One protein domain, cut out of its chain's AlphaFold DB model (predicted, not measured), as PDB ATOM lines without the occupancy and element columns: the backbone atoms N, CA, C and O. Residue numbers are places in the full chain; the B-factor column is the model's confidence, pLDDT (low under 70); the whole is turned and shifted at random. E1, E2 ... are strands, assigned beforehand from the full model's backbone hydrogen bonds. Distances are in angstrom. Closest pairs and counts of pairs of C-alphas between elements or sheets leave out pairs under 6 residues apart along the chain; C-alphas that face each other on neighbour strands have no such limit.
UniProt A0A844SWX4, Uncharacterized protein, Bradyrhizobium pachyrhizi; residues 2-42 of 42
ATOM      1  N   ILE A   2      24.340  25.735  -0.402       57.38
ATOM      2  CA  ILE A   2      24.374  25.573  -1.853       57.38
ATOM      3  C   ILE A   2      24.308  24.060  -2.084       57.38
ATOM      4  O   ILE A   2      25.102  23.338  -1.483       57.38
ATOM      5  N   GLU A   3      23.314  23.582  -2.829       62.69
ATOM      6  CA  GLU A   3      23.062  22.154  -3.053       62.69
ATOM      7  C   GLU A   3      24.338  21.447  -3.537       62.69
ATOM      8  O   GLU A   3      24.989  21.895  -4.480       62.69
ATOM      9  N   GLY A   4      24.720  20.360  -2.858       60.25
ATOM     10  CA  GLY A   4      26.086  19.811  -2.830       60.25
ATOM     11  C   GLY A   4      26.682  19.291  -4.145       60.25
ATOM     12  O   GLY A   4      27.775  18.737  -4.120       60.25
ATOM     13  N   HIS A   5      26.000  19.461  -5.279       64.81
ATOM     14  CA  HIS A   5      26.451  19.018  -6.603       64.81
ATOM     15  C   HIS A   5      26.359  20.091  -7.697       64.81
ATOM     16  O   HIS A   5      26.832  19.860  -8.811       64.81
ATOM     17  N   ALA A   6      25.790  21.264  -7.413       73.62
ATOM     18  CA  ALA A   6      25.731  22.338  -8.393       73.62
ATOM     19  C   ALA A   6      27.056  23.120  -8.407       73.62
ATOM     20  O   ALA A   6      27.593  23.511  -7.370       73.62
ATOM     21  N   ILE A   7      27.614  23.345  -9.598       80.50
ATOM     22  CA  ILE A   7      28.794  24.198  -9.769       80.50
ATOM     23  C   ILE A   7      28.321  25.648  -9.822       80.50
ATOM     24  O   ILE A   7      27.608  26.046 -10.742       80.50
ATOM     25  N   HIS A   8      28.774  26.460  -8.868       82.38
ATOM     26  CA  HIS A   8      28.466  27.888  -8.835       82.38
ATOM     27  C   HIS A   8      29.654  28.707  -9.323       82.38
ATOM     28  O   HIS A   8      30.768  28.613  -8.805       82.38
ATOM     29  N   ARG A   9      29.405  29.556 -10.323       86.69
ATOM     30  CA  ARG A   9      30.389  30.528 -10.801       86.69
ATOM     31  C   ARG A   9      30.535  31.647  -9.771       86.69
ATOM     32  O   ARG A   9      29.554  32.295  -9.419       86.69
ATOM     33  N   LEU A  10      31.772  31.944  -9.376       88.75
ATOM     34  CA  LEU A  10      32.056  33.153  -8.606       88.75
ATOM     35  C   LEU A  10      31.755  34.399  -9.445       88.75
ATOM     36  O   LEU A  10      32.194  34.523 -10.595       88.75
ATOM     37  N   VAL A  11      30.997  35.315  -8.848       91.50
ATOM     38  CA  VAL A  11      30.599  36.604  -9.439       91.50
ATOM     39  C   VAL A  11      31.556  37.743  -9.068       91.50
ATOM     40  O   VAL A  11      31.368  38.871  -9.501       91.50
ATOM     41  N   PHE A  12      32.601  37.439  -8.298       91.19
ATOM     42  CA  PHE A  12      33.653  38.363  -7.886       91.19
ATOM     43  C   PHE A  12      35.029  37.688  -7.997       91.19
ATOM     44  O   PHE A  12      35.119  36.459  -7.885       91.19
ATOM     45  N   PRO A  13      36.115  38.462  -8.167       92.38
ATOM     46  CA  PRO A  13      37.464  37.921  -8.088       92.38
ATOM     47  C   PRO A  13      37.784  37.493  -6.651       92.38
ATOM     48  O   PRO A  13      37.560  38.243  -5.697       92.38
ATOM     49  N   CYS A  14      38.356  36.304  -6.489       92.44
ATOM     50  CA  CYS A  14      38.885  35.820  -5.216       92.44
ATOM     51  C   CYS A  14      40.376  35.500  -5.336       92.44
ATOM     52  O   CYS A  14      40.855  35.138  -6.410       92.44
ATOM     53  N   ARG A  15      41.109  35.587  -4.223       92.25
ATOM     54  CA  ARG A  15      42.531  35.218  -4.147       92.25
ATOM     55  C   ARG A  15      42.778  34.215  -3.025       92.25
ATOM     56  O   ARG A  15      42.121  34.291  -1.983       92.25
ATOM     57  N   ARG A  16      43.725  33.294  -3.239       92.69
ATOM     58  CA  ARG A  16      44.178  32.352  -2.206       92.69
ATOM     59  C   ARG A  16      45.115  33.072  -1.250       92.69
ATOM     60  O   ARG A  16      46.019  33.771  -1.698       92.69
ATOM     61  N   ILE A  17      44.915  32.868   0.043       95.06
ATOM     62  CA  ILE A  17      45.807  33.329   1.107       95.06
ATOM     63  C   ILE A  17      46.124  32.172   2.054       95.06
ATOM     64  O   ILE A  17      45.560  31.080   1.938       95.06
ATOM     65  N   PHE A  18      47.016  32.407   3.013       95.56
ATOM     66  CA  PHE A  18      47.152  31.499   4.144       95.56
ATOM     67  C   PHE A  18      45.816  31.431   4.902       95.56
ATOM     68  O   PHE A  18      45.237  32.466   5.224       95.56
ATOM     69  N   GLY A  19      45.295  30.224   5.133       92.75
ATOM     70  CA  GLY A  19      44.015  30.024   5.822       92.75
ATOM     71  C   GLY A  19      42.756  30.072   4.942       92.75
ATOM     72  O   GLY A  19      41.657  29.987   5.480       92.75
ATOM     73  N   GLY A  20      42.875  30.168   3.609       94.69
ATOM     74  CA  GLY A  20      41.743  29.949   2.698       94.69
ATOM     75  C   GLY A  20      41.636  30.957   1.556       94.69
ATOM     76  O   GLY A  20      42.619  31.268   0.880       94.69
ATOM     77  N   TRP A  21      40.413  31.428   1.312       94.94
ATOM     78  CA  TRP A  21      40.070  32.323   0.209       94.94
ATOM     79  C   TRP A  21      39.480  33.621   0.724       94.94
ATOM     80  O   TRP A  21      38.699  33.618   1.674       94.94
ATOM     81  N   ILE A  22      39.811  34.719   0.047       95.75
ATOM     82  CA  ILE A  22      39.221  36.031   0.314       95.75
ATOM     83  C   ILE A  22      38.730  36.694  -0.975       95.75
ATOM     84  O   ILE A  22      39.273  36.444  -2.059       95.75
ATOM     85  N   LYS A  23      37.729  37.575  -0.868       94.88
ATOM     86  CA  LYS A  23      37.351  38.498  -1.949       94.88
ATOM     87  C   LYS A  23      38.546  39.392  -2.259       94.88
ATOM     88  O   LYS A  23      39.074  40.055  -1.369       94.88
ATOM     89  N   ALA A  24      38.971  39.441  -3.519       93.44
ATOM     90  CA  ALA A  24      40.159  40.202  -3.899       93.44
ATOM     91  C   ALA A  24      39.980  41.717  -3.690       93.44
ATOM     92  O   ALA A  24      40.960  42.405  -3.432       93.44
ATOM     93  N   MET A  25      38.739  42.212  -3.767       93.56
ATOM     94  CA  MET A  25      38.413  43.639  -3.648       93.56
ATOM     95  C   MET A  25      38.312  44.130  -2.198       93.56
ATOM     96  O   MET A  25      38.682  45.264  -1.928       93.56
ATOM     97  N   THR A  26      37.803  43.304  -1.276       95.81
ATOM     98  CA  THR A  26      37.490  43.733   0.104       95.81
ATOM     99  C   THR A  26      38.341  43.053   1.171       95.81
ATOM    100  O   THR A  26      38.423  43.542   2.289       95.81
ATOM    101  N   GLY A  27      38.978  41.921   0.857       95.06
ATOM    102  CA  GLY A  27      39.738  41.134   1.829       95.06
ATOM    103  C   GLY A  27      38.896  40.218   2.722       95.06
ATOM    104  O   GLY A  27      39.462  39.487   3.526       95.06
ATOM    105  N   GLU A  28      37.572  40.201   2.565       96.50
ATOM    106  CA  GLU A  28      36.681  39.342   3.355       96.50
ATOM    107  C   GLU A  28      36.884  37.856   3.038       96.50
ATOM    108  O   GLU A  28      36.957  37.480   1.864       96.50
ATOM    109  N   HIS A  29      36.899  37.004   4.070       95.38
ATOM    110  CA  HIS A  29      36.947  35.547   3.918       95.38
ATOM    111  C   HIS A  29      35.712  35.005   3.199       95.38
ATOM    112  O   HIS A  29      34.579  35.403   3.470       95.38
ATOM    113  N   VAL A  30      35.940  34.059   2.290       93.62
ATOM    114  CA  VAL A  30      34.887  33.367   1.545       93.62
ATOM    115  C   VAL A  30      35.082  31.860   1.626       93.62
ATOM    116  O   VAL A  30      36.169  31.335   1.385       93.62
ATOM    117  N   ALA A  31      34.005  31.154   1.955       91.81
ATOM    118  CA  ALA A  31      33.973  29.701   1.951       91.81
ATOM    119  C   ALA A  31      33.686  29.215   0.526       91.81
ATOM    120  O   ALA A  31      32.538  29.179   0.085       91.81
ATOM    121  N   VAL A  32      34.744  28.890  -0.215       88.62
ATOM    122  CA  VAL A  32      34.657  28.371  -1.585       88.62
ATOM    123  C   VAL A  32      35.536  27.133  -1.727       88.62
ATOM    124  O   VAL A  32      36.618  27.064  -1.145       88.62
ATOM    125  N   GLN A  33      35.086  26.177  -2.537       88.88
ATOM    126  CA  GLN A  33      35.837  24.979  -2.913       88.88
ATOM    127  C   GLN A  33      35.995  24.972  -4.441       88.88
ATOM    128  O   GLN A  33      35.127  24.452  -5.144       88.88
ATOM    129  N   PRO A  34      37.044  25.619  -4.986       87.19
ATOM    130  CA  PRO A  34      37.211  25.742  -6.429       87.19
ATOM    131  C   PRO A  34      37.417  24.368  -7.069       87.19
ATOM    132  O   PRO A  34      38.337  23.643  -6.700       87.19
ATOM    133  N   THR A  35      36.588  24.031  -8.054       88.00
ATOM    134  CA  THR A  35      36.758  22.833  -8.895       88.00
ATOM    135  C   THR A  35      37.328  23.169 -10.272       88.00
ATOM    136  O   THR A  35      37.911  22.311 -10.923       88.00
ATOM    137  N   HIS A  36      37.203  24.428 -10.699       86.12
ATOM    138  CA  HIS A  36      37.713  24.943 -11.966       86.12
ATOM    139  C   HIS A  36      38.260  26.358 -11.773       86.12
ATOM    140  O   HIS A  36      37.785  27.110 -10.919       86.12
ATOM    141  N   TRP A  37      39.225  26.739 -12.608       84.44
ATOM    142  CA  TRP A  37      39.859  28.055 -12.568       84.44
ATOM    143  C   TRP A  37      39.460  28.889 -13.778       84.44
ATOM    144  O   TRP A  37      39.361  28.381 -14.892       84.44
ATOM    145  N   ARG A  38      39.279  30.193 -13.564       84.69
ATOM    146  CA  ARG A  38      39.171  31.174 -14.644       84.69
ATOM    147  C   ARG A  38      39.948  32.426 -14.271       84.69
ATOM    148  O   ARG A  38      39.841  32.905 -13.145       84.69
ATOM    149  N   ILE A  39      40.675  32.973 -15.239       83.62
ATOM    150  CA  ILE A  39      41.304  34.288 -15.120       83.62
ATOM    151  C   ILE A  39      40.202  35.337 -14.966       83.62
ATOM    152  O   ILE A  39      39.238  35.361 -15.737       83.62
ATOM    153  N   TRP A  40      40.326  36.197 -13.959       84.75
ATOM    154  CA  TRP A  40      39.453  37.356 -13.864       84.75
ATOM    155  C   TRP A  40      39.987  38.447 -14.801       84.75
ATOM    156  O   TRP A  40      41.152  38.822 -14.650       84.75
ATOM    157  N   PRO A  41      39.202  38.916 -15.788       82.94
ATOM    158  CA  PRO A  41      39.606  40.067 -16.586       82.94
ATOM    159  C   PRO A  41      39.755  41.291 -15.670       82.94
ATOM    160  O   PRO A  41      39.091  41.364 -14.633       82.94
ATOM    161  N   ARG A  42      40.674  42.195 -16.027       71.69
ATOM    162  CA  ARG A  42      40.863  43.455 -15.296       71.69
ATOM    163  C   ARG A  42      39.628  44.338 -15.392       71.69
ATOM    164  O   ARG A  42      38.974  44.294 -16.458       71.69
TER     165      ARG A  42
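What this domain is: This is residues 2 to 42 of the 42 residues of an uncharacterized protein of Bradyrhizobium pachyrhizi (UniProt A0A844SWX4). This model has little regular structure: a small hairpin of two short strands, E1 and E2, with long stretches holding no named element before and after it. Residues 29 to 30 of the later stretch fold back and pair antiparallel with residues 21 to 22 of E2. The printed part has 41 residues, with no named helix and two strands, E1 then E2, in an antiparallel sheet; the class is all strand, though only 8 residues are in named elements. It is only just compact, close to loose, with a radius of gyration of the C-alphas of 10.7 A and spans of 27 by 24 by 14 A.

Where its parts are: Residues 2 to 13 hold no named element. E1, residues 14 to 17, begins at C-alpha 14 (38.885, 35.820, -5.216) and measures 9.7 A from first to last C-alpha. E2, residues 20 to 23, measures 10.7 A and ends at C-alpha 23 (37.351, 38.498, -1.949). Residues 24 to 42 hold no named element.

How they stand to each other: E1 and E2 form a hairpin with a tight link of 2 residues, their directions at 143 degrees. The C-alphas of Cys 14 and Lys 23 face each other at 4.5 A. N 15 and O 22, 3.0 A, and N 17 and O 20, 2.9 A, are within hydrogen-bond range.

The domain as a whole: The C-alphas farthest apart, those of Gly 4 and Arg 42, are 30.5 A apart. The printed part has no cut. Residues 2 to 5 have pLDDT under 70.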